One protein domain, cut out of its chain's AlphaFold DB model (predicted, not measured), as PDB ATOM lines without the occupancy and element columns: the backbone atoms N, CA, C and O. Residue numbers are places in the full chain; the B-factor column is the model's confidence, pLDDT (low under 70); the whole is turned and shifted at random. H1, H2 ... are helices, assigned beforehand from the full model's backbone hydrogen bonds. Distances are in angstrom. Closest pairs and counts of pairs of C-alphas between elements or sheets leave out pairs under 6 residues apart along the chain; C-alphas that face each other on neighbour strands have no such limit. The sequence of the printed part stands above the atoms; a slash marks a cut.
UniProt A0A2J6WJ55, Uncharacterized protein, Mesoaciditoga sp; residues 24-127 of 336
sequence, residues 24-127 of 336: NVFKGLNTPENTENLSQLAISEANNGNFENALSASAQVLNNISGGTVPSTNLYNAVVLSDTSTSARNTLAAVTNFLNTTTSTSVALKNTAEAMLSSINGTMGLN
ATOM      1  N   ASN A  24      70.088 128.603 124.691       28.16
ATOM      2  CA  ASN A  24      69.354 129.598 123.898       28.16
ATOM      3  C   ASN A  24      70.228 130.616 123.126       28.16
ATOM      4  O   ASN A  24      71.289 131.003 123.604       28.16
ATOM      5  N   VAL A  25      69.690 131.209 122.048       26.05
ATOM      6  CA  VAL A  25      69.084 132.569 122.040       26.05
ATOM      7  C   VAL A  25      68.790 133.016 120.595       26.05
ATOM      8  O   VAL A  25      69.676 133.133 119.755       26.05
ATOM      9  N   PHE A  26      67.517 133.331 120.353       30.78
ATOM     10  CA  PHE A  26      66.958 133.917 119.133       30.78
ATOM     11  C   PHE A  26      67.451 135.348 118.869       30.78
ATOM     12  O   PHE A  26      67.483 136.166 119.790       30.78
ATOM     13  N   LYS A  27      67.664 135.704 117.594       29.61
ATOM     14  CA  LYS A  27      67.488 137.081 117.096       29.61
ATOM     15  C   LYS A  27      66.890 137.091 115.689       29.61
ATOM     16  O   LYS A  27      67.383 136.411 114.793       29.61
ATOM     17  N   GLY A  28      65.824 137.875 115.527       32.41
ATOM     18  CA  GLY A  28      65.102 138.065 114.270       32.41
ATOM     19  C   GLY A  28      65.704 139.158 113.382       32.41
ATOM     20  O   GLY A  28      66.324 140.105 113.869       32.41
ATOM     21  N   LEU A  29      65.476 139.019 112.076       30.58
ATOM     22  CA  LEU A  29      65.714 140.018 111.032       30.58
ATOM     23  C   LEU A  29      64.403 140.220 110.249       30.58
ATOM     24  O   LEU A  29      63.603 139.297 110.133       30.58
ATOM     25  N   ASN A  30      64.174 141.439 109.760       33.59
ATOM     26  CA  ASN A  30      62.879 141.922 109.253       33.59
ATOM     27  C   ASN A  30      62.498 141.460 107.830       33.59
ATOM     28  O   ASN A  30      63.387 141.252 107.000       33.59
ATOM     29  N   THR A  31      61.173 141.528 107.558       38.31
ATOM     30  CA  THR A  31      60.368 141.520 106.294       38.31
ATOM     31  C   THR A  31      59.616 140.209 105.981       38.31
ATOM     32  O   THR A  31      60.161 139.143 106.267       38.31
ATOM     33  N   PRO A  32      58.475 140.195 105.235       40.19
ATOM     34  CA  PRO A  32      57.374 141.159 105.021       40.19
ATOM     35  C   PRO A  32      56.001 140.681 105.597       40.19
ATOM     36  O   PRO A  32      55.719 139.483 105.648       40.19
ATOM     37  N   GLU A  33      55.098 141.620 105.922       52.38
ATOM     38  CA  GLU A  33      53.987 141.475 106.899       52.38
ATOM     39  C   GLU A  33      53.136 140.184 106.870       52.38
ATOM     40  O   GLU A  33      52.845 139.643 107.934       52.38
ATOM     41  N   ASN A  34      52.714 139.652 105.715       63.84
ATOM     42  CA  ASN A  34      51.728 138.552 105.711       63.84
ATOM     43  C   ASN A  34      52.360 137.147 105.790       63.84
ATOM     44  O   ASN A  34      51.901 136.283 106.537       63.84
ATOM     45  N   THR A  35      53.452 136.919 105.055       74.75
ATOM     46  CA  THR A  35      54.239 135.674 105.150       74.75
ATOM     47  C   THR A  35      55.025 135.627 106.462       74.75
ATOM     48  O   THR A  35      55.237 134.553 107.022       74.75
ATOM     49  N   GLU A  36      55.411 136.791 106.987       75.12
ATOM     50  CA  GLU A  36      56.051 136.927 108.292       75.12
ATOM     51  C   GLU A  36      55.134 136.442 109.419       75.12
ATOM     52  O   GLU A  36      55.524 135.523 110.140       75.12
ATOM     53  N   ASN A  37      53.899 136.955 109.493       82.12
ATOM     54  CA  ASN A  37      52.912 136.539 110.494       82.12
ATOM     55  C   ASN A  37      52.671 135.021 110.480       82.12
ATOM     56  O   ASN A  37      52.662 134.389 111.535       82.12
ATOM     57  N   LEU A  38      52.537 134.415 109.292       86.69
ATOM     58  CA  LEU A  38      52.366 132.963 109.162       86.69
ATOM     59  C   LEU A  38      53.610 132.180 109.604       86.69
ATOM     60  O   LEU A  38      53.484 131.158 110.275       86.69
ATOM     61  N   SER A  39      54.813 132.656 109.273       90.00
ATOM     62  CA  SER A  39      56.055 131.996 109.695       90.00
ATOM     63  C   SER A  39      56.301 132.110 111.207       90.00
ATOM     64  O   SER A  39      56.796 131.169 111.826       90.00
ATOM     65  N   GLN A  40      55.915 133.233 111.823       89.75
ATOM     66  CA  GLN A  40      55.974 133.431 113.273       89.75
ATOM     67  C   GLN A  40      54.939 132.567 113.995       89.75
ATOM     68  O   GLN A  40      55.258 131.966 115.020       89.75
ATOM     69  N   LEU A  41      53.729 132.445 113.436       87.81
ATOM     70  CA  LEU A  41      52.723 131.504 113.920       87.81
ATOM     71  C   LEU A  41      53.260 130.070 113.883       87.81
ATOM     72  O   LEU A  41      53.179 129.376 114.890       87.81
ATOM     73  N   ALA A  42      53.869 129.645 112.770       91.25
ATOM     74  CA  ALA A  42      54.436 128.304 112.643       91.25
ATOM     75  C   ALA A  42      55.461 127.997 113.750       91.25
ATOM     76  O   ALA A  42      55.368 126.954 114.398       91.25
ATOM     77  N   ILE A  43      56.393 128.920 114.017       92.00
ATOM     78  CA  ILE A  43      57.343 128.785 115.133       92.00
ATOM     79  C   ILE A  43      56.618 128.742 116.477       92.00
ATOM     80  O   ILE A  43      56.938 127.901 117.316       92.00
ATOM     81  N   SER A  44      55.674 129.657 116.715       89.75
ATOM     82  CA  SER A  44      54.992 129.737 118.007       89.75
ATOM     83  C   SER A  44      54.227 128.453 118.312       89.75
ATOM     84  O   SER A  44      54.301 127.956 119.432       89.75
ATOM     85  N   GLU A  45      53.518 127.904 117.328       88.81
ATOM     86  CA  GLU A  45      52.796 126.642 117.469       88.81
ATOM     87  C   GLU A  45      53.769 125.477 117.698       88.81
ATOM     88  O   GLU A  45      53.544 124.669 118.599       88.81
ATOM     89  N   ALA A  46      54.898 125.431 116.977       89.38
ATOM     90  CA  ALA A  46      55.920 124.401 117.173       89.38
ATOM     91  C   ALA A  46      56.502 124.436 118.597       89.38
ATOM     92  O   ALA A  46      56.606 123.400 119.252       89.38
ATOM     93  N   ASN A  47      56.821 125.630 119.107       87.19
ATOM     94  CA  ASN A  47      57.333 125.823 120.467       87.19
ATOM     95  C   ASN A  47      56.299 125.471 121.547       87.19
ATOM     96  O   ASN A  47      56.672 125.039 122.635       87.19
ATOM     97  N   ASN A  48      55.008 125.622 121.241       86.50
ATOM     98  CA  ASN A  48      53.904 125.244 122.123       86.50
ATOM     99  C   ASN A  48      53.528 123.751 122.021       86.50
ATOM    100  O   ASN A  48      52.590 123.315 122.686       86.50
ATOM    101  N   GLY A  49      54.230 122.962 121.198       85.19
ATOM    102  CA  GLY A  49      53.943 121.540 120.988       85.19
ATOM    103  C   GLY A  49      52.751 121.262 120.064       85.19
ATOM    104  O   GLY A  49      52.309 120.121 119.952       85.19
ATOM    105  N   ASN A  50      52.221 122.283 119.388       89.19
ATOM    106  CA  ASN A  50      51.096 122.160 118.471       89.19
ATOM    107  C   ASN A  50      51.583 121.890 117.038       89.19
ATOM    108  O   ASN A  50      51.522 122.733 116.139       89.19
ATOM    109  N   PHE A  51      52.121 120.687 116.845       91.56
ATOM    110  CA  PHE A  51      52.832 120.305 115.624       91.56
ATOM    111  C   PHE A  51      51.947 120.279 114.372       91.56
ATOM    112  O   PHE A  51      52.429 120.582 113.282       91.56
ATOM    113  N   GLU A  52      50.654 119.964 114.508       91.56
ATOM    114  CA  GLU A  52      49.716 119.987 113.379       91.56
ATOM    115  C   GLU A  52      49.542 121.408 112.833       91.56
ATOM    116  O   GLU A  52      49.747 121.651 111.639       91.56
ATOM    117  N   ASN A  53      49.248 122.371 113.713       88.69
ATOM    118  CA  ASN A  53      49.084 123.767 113.312       88.69
ATOM    119  C   ASN A  53      50.393 124.372 112.801       88.69
ATOM    120  O   ASN A  53      50.381 125.110 111.814       88.69
ATOM    121  N   ALA A  54      51.523 124.018 113.415       90.56
ATOM    122  CA  ALA A  54      52.837 124.460 112.967       90.56
ATOM    123  C   ALA A  54      53.159 123.988 111.539       90.56
ATOM    124  O   ALA A  54      53.597 124.783 110.702       90.56
ATOM    125  N   LEU A  55      52.903 122.711 111.227       92.75
ATOM    126  CA  LEU A  55      53.119 122.156 109.886       92.75
ATOM    127  C   LEU A  55      52.118 122.692 108.860       92.75
ATOM    128  O   LEU A  55      52.494 122.926 107.712       92.75
ATOM    129  N   SER A  56      50.871 122.941 109.264       90.62
ATOM    130  CA  SER A  56      49.859 123.569 108.408       90.62
ATOM    131  C   SER A  56      50.240 125.006 108.032       90.62
ATOM    132  O   SER A  56      50.252 125.359 106.850       90.62
ATOM    133  N   ALA A  57      50.649 125.823 109.010       91.00
ATOM    134  CA  ALA A  57      51.131 127.182 108.762       91.00
ATOM    135  C   ALA A  57      52.398 127.174 107.888       91.00
ATOM    136  O   ALA A  57      52.508 127.945 106.934       91.00
ATOM    137  N   SER A  58      53.314 126.239 108.150       94.06
ATOM    138  CA  SER A  58      54.531 126.045 107.355       94.06
ATOM    139  C   SER A  58      54.232 125.717 105.888       94.06
ATOM    140  O   SER A  58      54.844 126.295 104.989       94.06
ATOM    141  N   ALA A  59      53.252 124.846 105.624       91.25
ATOM    142  CA  ALA A  59      52.828 124.497 104.268       91.25
ATOM    143  C   ALA A  59      52.353 125.728 103.482       91.25
ATOM    144  O   ALA A  59      52.700 125.894 102.313       91.25
ATOM    145  N   GLN A  60      51.598 126.618 104.134       90.06
ATOM    146  CA  GLN A  60      51.121 127.861 103.522       90.06
ATOM    147  C   GLN A  60      52.274 128.821 103.215       90.06
ATOM    148  O   GLN A  60      52.312 129.411 102.135       90.06
ATOM    149  N   VAL A  61      53.254 128.941 104.119       90.44
ATOM    150  CA  VAL A  61      54.450 129.756 103.865       90.44
ATOM    151  C   VAL A  61      55.243 129.207 102.679       90.44
ATOM    152  O   VAL A  61      55.580 129.969 101.772       90.44
ATOM    153  N   LEU A  62      55.498 127.895 102.627       91.19
ATOM    154  CA  LEU A  62      56.207 127.280 101.499       91.19
ATOM    155  C   LEU A  62      55.436 127.418 100.182       91.19
ATOM    156  O   LEU A  62      56.047 127.698  99.151       91.19
ATOM    157  N   ASN A  63      54.109 127.273 100.200       89.06
ATOM    158  CA  ASN A  63      53.264 127.504  99.028       89.06
ATOM    159  C   ASN A  63      53.432 128.939  98.499       89.06
ATOM    160  O   ASN A  63      53.694 129.120  97.311       89.06
ATOM    161  N   ASN A  64      53.407 129.938  99.387       86.38
ATOM    162  CA  ASN A  64      53.598 131.345  99.025       86.38
ATOM    163  C   ASN A  64      55.006 131.624  98.474       86.38
ATOM    164  O   ASN A  64      55.142 132.283  97.445       86.38
ATOM    165  N   ILE A  65      56.060 131.110  99.122       87.19
ATOM    166  CA  ILE A  65      57.453 131.323  98.682       87.19
ATOM    167  C   ILE A  65      57.724 130.617  97.346       87.19
ATOM    168  O   ILE A  65      58.464 131.129  96.510       87.19
ATOM    169  N   SER A  66      57.128 129.445  97.132       83.81
ATOM    170  CA  SER A  66      57.327 128.630  95.928       83.81
ATOM    171  C   SER A  66      56.425 129.009  94.747       83.81
ATOM    172  O   SER A  66      56.461 128.329  93.720       83.81
ATOM    173  N   GLY A  67      55.587 130.045  94.884       82.19
ATOM    174  CA  GLY A  67      54.629 130.444  93.850       82.19
ATOM    175  C   GLY A  67      53.583 129.368  93.538       82.19
ATOM    176  O   GLY A  67      53.144 129.254  92.399       82.19
ATOM    177  N   GLY A  68      53.219 128.550  94.530       80.50
ATOM    178  CA  GLY A  68      52.242 127.469  94.393       80.50
ATOM    179  C   GLY A  68      52.824 126.090  94.060       80.50
ATOM    180  O   GLY A  68      52.061 125.130  93.973       80.50
ATOM    181  N   THR A  69      54.146 125.965  93.897       78.75
ATOM    182  CA  THR A  69      54.802 124.692  93.533       78.75
ATOM    183  C   THR A  69      54.753 123.663  94.665       78.75
ATOM    184  O   THR A  69      54.563 122.474  94.418       78.75
ATOM    185  N   VAL A  70      54.905 124.107  95.915       82.50
ATOM    186  CA  VAL A  70      54.686 123.266  97.098       82.50
ATOM    187  C   VAL A  70      53.192 123.272  97.412       82.50
ATOM    188  O   VAL A  70      52.652 124.350  97.666       82.50
ATOM    189  N   PRO A  71      52.498 122.122  97.420       75.56
ATOM    190  CA  PRO A  71      51.072 122.090  97.717       75.56
ATOM    191  C   PRO A  71      50.781 122.634  99.121       75.56
ATOM    192  O   PRO A  71      51.459 122.275 100.080       75.56
ATOM    193  N   SER A  72      49.714 123.422  99.272       70.38
ATOM    194  CA  SER A  72      49.203 123.873 100.579       70.38
ATOM    195  C   SER A  72      48.512 122.756 101.384       70.38
ATOM    196  O   SER A  72      47.770 123.020 102.328       70.38
ATOM    197  N   THR A  73      48.715 121.496 100.989       73.00
ATOM    198  CA  THR A  73      48.121 120.310 101.611       73.00
ATOM    199  C   THR A  73      48.604 120.104 103.044       73.00
ATOM    200  O   THR A  73      49.637 120.628 103.451       73.00
ATOM    201  N   ASN A  74      47.876 119.271 103.791       80.62
ATOM    202  CA  ASN A  74      48.177 118.939 105.179       80.62
ATOM    203  C   ASN A  74      49.515 118.169 105.302       80.62
ATOM    204  O   ASN A  74      49.553 116.940 105.205       80.62
ATOM    205  N   LEU A  75      50.613 118.907 105.517       91.44
ATOM    206  CA  LEU A  75      51.950 118.352 105.752       91.44
ATOM    207  C   LEU A  75      52.010 117.480 107.008       91.44
ATOM    208  O   LEU A  75      52.772 116.520 107.024       91.44
ATOM    209  N   TYR A  76      51.195 117.759 108.026       93.06
ATOM    210  CA  TYR A  76      51.123 116.919 109.221       93.06
ATOM    211  C   TYR A  76      50.655 115.500 108.878       93.06
ATOM    212  O   TYR A  76      51.336 114.529 109.207       93.06
ATOM    213  N   ASN A  77      49.576 115.365 108.103       93.00
ATOM    214  CA  ASN A  77      49.122 114.058 107.621       93.00
ATOM    215  C   ASN A  77      50.170 113.375 106.739       93.00
ATOM    216  O   ASN A  77      50.331 112.159 106.813       93.00
ATOM    217  N   ALA A  78      50.892 114.139 105.911       95.00
ATOM    218  CA  ALA A  78      51.970 113.580 105.105       95.00
ATOM    219  C   ALA A  78      53.101 113.013 105.981       95.00
ATOM    220  O   ALA A  78      53.611 111.939 105.691       95.00
ATOM    221  N   VAL A  79      53.458 113.685 107.076       94.94
ATOM    222  CA  VAL A  79      54.464 113.198 108.032       94.94
ATOM    223  C   VAL A  79      53.978 111.920 108.716       94.94
ATOM    224  O   VAL A  79      54.631 110.887 108.592       94.94
ATOM    225  N   VAL A  80      52.798 111.953 109.346       94.06
ATOM    226  CA  VAL A  80      52.251 110.829 110.131       94.06
ATOM    227  C   VAL A  80      51.995 109.582 109.279       94.06
ATOM    228  O   VAL A  80      52.186 108.462 109.741       94.06
ATOM    229  N   LEU A  81      51.562 109.756 108.027       94.88
ATOM    230  CA  LEU A  81      51.200 108.641 107.147       94.88
ATOM    231  C   LEU A  81      52.328 108.222 106.198       94.88
ATOM    232  O   LEU A  81      52.117 107.323 105.385       94.88
ATOM    233  N   SER A  82      53.504 108.853 106.253       94.62
ATOM    234  CA  SER A  82      54.575 108.620 105.273       94.62
ATOM    235  C   SER A  82      55.065 107.169 105.218       94.62
ATOM    236  O   SER A  82      55.398 106.688 104.134       94.62
ATOM    237  N   ASP A  83      54.993 106.427 106.321       92.69
ATOM    238  CA  ASP A  83      55.373 105.009 106.345       92.69
ATOM    239  C   ASP A  83      54.366 104.115 105.595       92.69
ATOM    240  O   ASP A  83      54.714 103.058 105.087       92.69
ATOM    241  N   THR A  84      53.114 104.547 105.415       93.38
ATOM    242  CA  THR A  84      52.053 103.703 104.822       93.38
ATOM    243  C   THR A  84      51.428 104.268 103.548       93.38
ATOM    244  O   THR A  84      50.773 103.540 102.803       93.38
ATOM    245  N   SER A  85      51.640 105.551 103.244       94.38
ATOM    246  CA  SER A  85      50.999 106.239 102.124       94.38
ATOM    247  C   SER A  85      52.011 106.756 101.105       94.38
ATOM    248  O   SER A  85      52.782 107.680 101.358       94.38
ATOM    249  N   THR A  86      51.928 106.227  99.881       93.94
ATOM    250  CA  THR A  86      52.712 106.732  98.740       93.94
ATOM    251  C   THR A  86      52.399 108.201  98.452       93.94
ATOM    252  O   THR A  86      53.300 108.985  98.169       93.94
ATOM    253  N   SER A  87      51.130 108.613  98.573       93.50
ATOM    254  CA  SER A  87      50.752 110.019  98.381       93.50
ATOM    255  C   SER A  87      51.401 110.925  99.425       93.50
ATOM    256  O   SER A  87      51.832 112.021  99.082       93.50
ATOM    257  N   ALA A  88      51.492 110.471 100.678       94.88
ATOM    258  CA  ALA A  88      52.169 111.207 101.738       94.88
ATOM    259  C   ALA A  88      53.663 111.380 101.424       94.88
ATOM    260  O   ALA A  88      54.169 112.502 101.452       94.88
ATOM    261  N   ARG A  89      54.347 110.303 101.012       94.75
ATOM    262  CA  ARG A  89      55.758 110.361 100.586       94.75
ATOM    263  C   ARG A  89      55.981 111.294  99.397       94.75
ATOM    264  O   ARG A  89      56.953 112.044  99.395       94.75
ATOM    265  N   ASN A  90      55.065 111.323  98.428       93.38
ATOM    266  CA  ASN A  90      55.132 112.260  97.301       93.38
ATOM    267  C   ASN A  90      55.017 113.724  97.752       93.38
ATOM    268  O   ASN A  90      55.734 114.581  97.235       93.38
ATOM    269  N   THR A  91      54.160 114.018  98.734       93.69
ATOM    270  CA  THR A  91      54.078 115.355  99.338       93.69
ATOM    271  C   THR A  91      55.395 115.735 100.019       93.69
ATOM    272  O   THR A  91      55.887 116.839  99.787       93.69
ATOM    273  N   LEU A  92      55.998 114.831 100.804       95.56
ATOM    274  CA  LEU A  92      57.303 115.087 101.431       95.56
ATOM    275  C   LEU A  92      58.390 115.331 100.374       95.56
ATOM    276  O   LEU A  92      59.129 116.306 100.472       95.56
ATOM    277  N   ALA A  93      58.432 114.516  99.316       94.62
ATOM    278  CA  ALA A  93      59.388 114.664  98.221       94.62
ATOM    279  C   ALA A  93      59.259 116.015  97.494       94.62
ATOM    280  O   ALA A  93      60.271 116.631  97.158       94.62
ATOM    281  N   ALA A  94      58.036 116.514  97.278       93.00
ATOM    282  CA  ALA A  94      57.817 117.830  96.677       93.00
ATOM    283  C   ALA A  94      58.419 118.960  97.532       93.00
ATOM    284  O   ALA A  94      59.068 119.862  96.997       93.00
ATOM    285  N   VAL A  95      58.261 118.883  98.857       95.88
ATOM    286  CA  VAL A  95      58.878 119.832  99.794       95.88
ATOM    287  C   VAL A  95      60.401 119.717  99.767       95.88
ATOM    288  O   VAL A  95      61.081 120.731  99.623       95.88
ATOM    289  N   THR A  96      60.941 118.500  99.857       96.75
ATOM    290  CA  THR A  96      62.386 118.238  99.800       96.75
ATOM    291  C   THR A  96      63.010 118.825  98.533       96.75
ATOM    292  O   THR A  96      64.006 119.548  98.601       96.75
ATOM    293  N   ASN A  97      62.392 118.589  97.373       95.50
ATOM    294  CA  ASN A  97      62.852 119.120  96.091       95.50
ATOM    295  C   ASN A  97      62.839 120.652  96.069       95.50
ATOM    296  O   ASN A  97      63.802 121.272  95.614       95.50
ATOM    297  N   PHE A  98      61.780 121.278  96.586       94.31
ATOM    298  CA  PHE A  98      61.737 122.732  96.718       94.31
ATOM    299  C   PHE A  98      62.876 123.259  97.605       94.31
ATOM    300  O   PHE A  98      63.591 124.168  97.193       94.31
ATOM    301  N   LEU A  99      63.094 122.681  98.790       95.38
ATOM    302  CA  LEU A  99      64.148 123.115  99.718       95.38
ATOM    303  C   LEU A  99      65.559 122.992  99.119       95.38
ATOM    304  O   LEU A  99      66.381 123.901  99.272       95.38
ATOM    305  N   ASN A 100      65.819 121.907  98.388       94.88
ATOM    306  CA  ASN A 100      67.113 121.661  97.749       94.88
ATOM    307  C   ASN A 100      67.397 122.611  96.575       94.88
ATOM    308  O   ASN A 100      68.555 122.920  96.304       94.88
ATOM    309  N   THR A 101      66.357 123.082  95.882       92.06
ATOM    310  CA  THR A 101      66.493 123.927  94.681       92.06
ATOM    311  C   THR A 101      66.288 125.416  94.944       92.06
ATOM    312  O   THR A 101      66.772 126.247  94.175       92.06
ATOM    313  N   THR A 102      65.585 125.782  96.017       88.50
ATOM    314  CA  THR A 102      65.275 127.180  96.312       88.50
ATOM    315  C   THR A 102      66.528 127.962  96.695       88.50
ATOM    316  O   THR A 102      67.331 127.532  97.527       88.50
ATOM    317  N   THR A 103      66.675 129.148  96.110       83.81
ATOM    318  CA  THR A 103      67.742 130.112  96.419       83.81
ATOM    319  C   THR A 103      67.290 131.190  97.405       83.81
ATOM    320  O   THR A 103      68.071 132.078  97.740       83.81
ATOM    321  N   SER A 104      66.035 131.133  97.871       82.06
ATOM    322  CA  SER A 104      65.489 132.105  98.818       82.06
ATOM    323  C   SER A 104      66.289 132.121 100.119       82.06
ATOM    324  O   SER A 104      66.580 131.078 100.707       82.06
ATOM    325  N   THR A 105      66.592 133.329 100.589       80.12
ATOM    326  CA  THR A 105      67.246 133.594 101.876       80.12
ATOM    327  C   THR A 105      66.314 134.259 102.889       80.12
ATOM    328  O   THR A 105      66.764 134.816 103.886       80.12
ATOM    329  N   SER A 106      64.999 134.223 102.636       82.69
ATOM    330  CA  SER A 106      64.014 134.907 103.478       82.69
ATOM    331  C   SER A 106      63.981 134.361 104.909       82.69
ATOM    332  O   SER A 106      64.070 133.151 105.132       82.69
ATOM    333  N   VAL A 107      63.749 135.250 105.876       82.88
ATOM    334  CA  VAL A 107      63.537 134.871 107.282       82.88
ATOM    335  C   VAL A 107      62.298 133.990 107.432       82.88
ATOM    336  O   VAL A 107      62.314 133.041 108.208       82.88
ATOM    337  N   ALA A 108      61.265 134.219 106.618       87.06
ATOM    338  CA  ALA A 108      60.100 133.346 106.566       87.06
ATOM    339  C   ALA A 108      60.462 131.891 106.221       87.06
ATOM    340  O   ALA A 108      59.940 130.974 106.853       87.06
ATOM    341  N   LEU A 109      61.379 131.663 105.266       90.88
ATOM    342  CA  LEU A 109      61.864 130.317 104.943       90.88
ATOM    343  C   LEU A 109      62.653 129.710 106.103       90.88
ATOM    344  O   LEU A 109      62.425 128.547 106.423       90.88
ATOM    345  N   LYS A 110      63.540 130.487 106.744       91.81
ATOM    346  CA  LYS A 110      64.275 130.037 107.936       91.81
ATOM    347  C   LYS A 110      63.294 129.580 109.015       91.81
ATOM    348  O   LYS A 110      63.321 128.422 109.411       91.81
ATOM    349  N   ASN A 111      62.381 130.462 109.412       90.75
ATOM    350  CA  ASN A 111      61.421 130.202 110.478       90.75
ATOM    351  C   ASN A 111      60.536 128.989 110.183       90.75
ATOM    352  O   ASN A 111      60.267 128.168 111.055       90.75
ATOM    353  N   THR A 112      60.114 128.862 108.928       93.00
ATOM    354  CA  THR A 112      59.327 127.724 108.458       93.00
ATOM    355  C   THR A 112      60.126 126.429 108.525       93.00
ATOM    356  O   THR A 112      59.626 125.432 109.032       93.00
ATOM    357  N   ALA A 113      61.380 126.432 108.068       95.19
ATOM    358  CA  ALA A 113      62.232 125.253 108.141       95.19
ATOM    359  C   ALA A 113      62.502 124.832 109.599       95.19
ATOM    360  O   ALA A 113      62.466 123.639 109.897       95.19
ATOM    361  N   GLU A 114      62.691 125.787 110.518       93.44
ATOM    362  CA  GLU A 114      62.833 125.512 111.956       93.44
ATOM    363  C   GLU A 114      61.552 124.910 112.542       93.44
ATOM    364  O   GLU A 114      61.599 123.866 113.196       93.44
ATOM    365  N   ALA A 115      60.399 125.528 112.269       93.56
ATOM    366  CA  ALA A 115      59.101 125.054 112.737       93.56
ATOM    367  C   ALA A 115      58.792 123.643 112.220       93.56
ATOM    368  O   ALA A 115      58.349 122.789 112.990       93.56
ATOM    369  N   MET A 116      59.066 123.372 110.940       96.19
ATOM    370  CA  MET A 116      58.892 122.052 110.339       96.19
ATOM    371  C   MET A 116      59.815 121.016 110.965       96.19
ATOM    372  O   MET A 116      59.336 119.957 111.360       96.19
ATOM    373  N   LEU A 117      61.110 121.315 111.089       94.62
ATOM    374  CA  LEU A 117      62.076 120.396 111.684       94.62
ATOM    375  C   LEU A 117      61.683 120.051 113.128       94.62
ATOM    376  O   LEU A 117      61.627 118.877 113.487       94.62
ATOM    377  N   SER A 118      61.335 121.062 113.929       89.31
ATOM    378  CA  SER A 118      60.858 120.882 115.305       89.31
ATOM    379  C   SER A 118      59.580 120.038 115.363       89.31
ATOM    380  O   SER A 118      59.497 119.080 116.131       89.31
ATOM    381  N   SER A 119      58.610 120.328 114.495       92.81
ATOM    382  CA  SER A 119      57.308 119.654 114.493       92.81
ATOM    383  C   SER A 119      57.379 118.209 114.010       92.81
ATOM    384  O   SER A 119      56.718 117.343 114.583       92.81
ATOM    385  N   ILE A 120      58.195 117.920 112.993       94.38
ATOM    386  CA  ILE A 120      58.447 116.545 112.540       94.38
ATOM    387  C   ILE A 120      59.144 115.763 113.652       94.38
ATOM    388  O   ILE A 120      58.706 114.667 113.991       94.38
ATOM    389  N   ASN A 121      60.173 116.347 114.271       88.44
ATOM    390  CA  ASN A 121      60.886 115.714 115.376       88.44
ATOM    391  C   ASN A 121      59.973 115.428 116.569       88.44
ATOM    392  O   ASN A 121      60.063 114.352 117.155       88.44
ATOM    393  N   GLY A 122      59.087 116.363 116.911       84.81
ATOM    394  CA  GLY A 122      58.105 116.186 117.975       84.81
ATOM    395  C   GLY A 122      57.039 115.137 117.651       84.81
ATOM    396  O   GLY A 122      56.682 114.346 118.517       84.81
ATOM    397  N   THR A 123      56.575 115.084 116.400       87.69
ATOM    398  CA  THR A 123      55.541 114.133 115.954       87.69
ATOM    399  C   THR A 123      56.076 112.705 115.859       87.69
ATOM    400  O   THR A 123      55.403 111.767 116.275       87.69
ATOM    401  N   MET A 124      57.289 112.541 115.327       87.75
ATOM    402  CA  MET A 124      57.879 111.231 115.029       87.75
ATOM    403  C   MET A 124      58.844 110.741 116.118       87.75
ATOM    404  O   MET A 124      59.347 109.626 116.042       87.75
ATOM    405  N   GLY A 125      59.141 111.563 117.130       84.12
ATOM    406  CA  GLY A 125      60.141 111.234 118.151       84.12
ATOM    407  C   GLY A 125      61.581 111.239 117.624       84.12
ATOM    408  O   GLY A 125      62.460 110.623 118.219       84.12
ATOM    409  N   LEU A 126      61.839 111.950 116.523       83.31
ATOM    410  CA  LEU A 126      63.120 111.971 115.807       83.31
ATOM    411  C   LEU A 126      64.021 113.132 116.213       83.31
ATOM    412  O   LEU A 126      64.812 113.633 115.417       83.31
ATOM    413  N   ASN A 127      63.902 113.591 117.456       77.94
ATOM    414  CA  ASN A 127      64.759 114.659 117.933       77.94
ATOM    415  C   ASN A 127      66.222 114.219 117.826       77.94
ATOM    416  O   ASN A 127      66.662 113.327 118.552       77.94
TER     417      ASN A 127
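This is residues 24 to 127 of the 336 residues of an uncharacterized protein of Mesoaciditoga sp (UniProt A0A2J6WJ55). Three helices, H1, H2 and H5, stand side by side as an up-and-down bundle, their centres making a triangle. On the side of H2 away from H1, the short H3 and the longer H4 form a V joined to the bundle through H3, while H4 folds back near H2. The printed part has 104 residues with five named helices, H1 to H5 in chain order, and no named strand; its class is all helix. It is compact, with a radius of gyration of the C-alphas of 13.0 A and spans of 40 by 29 by 20 A.

The longest helix, H5, residues 107 to 124, touches H1, residues 33 to 47, the same way at a shallow tilt of 26 degrees; their closest C-alphas, those of Ile 43 and Ala 115, are 4.8 A apart. H5 touches H2, residues 51 to 65, opposite ways at a shallow tilt of 33 degrees, only just short of steep; the closest C-alphas, of Phe 51 and Ser 119, are 4.7 A apart. H1 and H2 form a helical hairpin and touch at a shallow tilt of 26 degrees, with the C-alphas of Ala 42 and Ala 54 closest at 4.2 A. These three form a bundle, up and down, each helix running against the one before it. H3, residues 75 to 81, touches H2 opposite ways at a steep tilt of 52 degrees, the C-alphas of Glu 52 and Tyr 76 being closest at 5.4 A. H3 only just touches H5, with 3 pairs of C-alphas within 8 A, the closest those of Val 79 and Ile 120 at 6.9 A; on H5 residues 120 to 124 alone take part. H4, residues 86 to 101, touches H3 with residues 87 to 92 alone, opposite ways at a steep tilt of 46 degrees; the closest C-alphas, of Ala 78 and Ala 88, are 4.1 A apart. H4 and H2 are near each other, while H4 is apart from H1 and H5. In H1 to H5 every O i to N i+4 pair is within hydrogen-bond range.

H5 is 25.5 A from first to last C-alpha and ends at C-alpha 124, (57.879, 111.231, 115.029). H4 is 22.4 A long, H1 21.0 A and H2 20.7 A. H1 begins at C-alpha 33, (53.987, 141.475, 106.899). H3 has 7 residues.

The two C-alphas farthest apart, those of Asn 30 and Thr 84, are 40.0 A apart. The printed part has no cut and no long link. The mean pLDDT of the printed part is 83.6, and residues 24 to 34 are under 70.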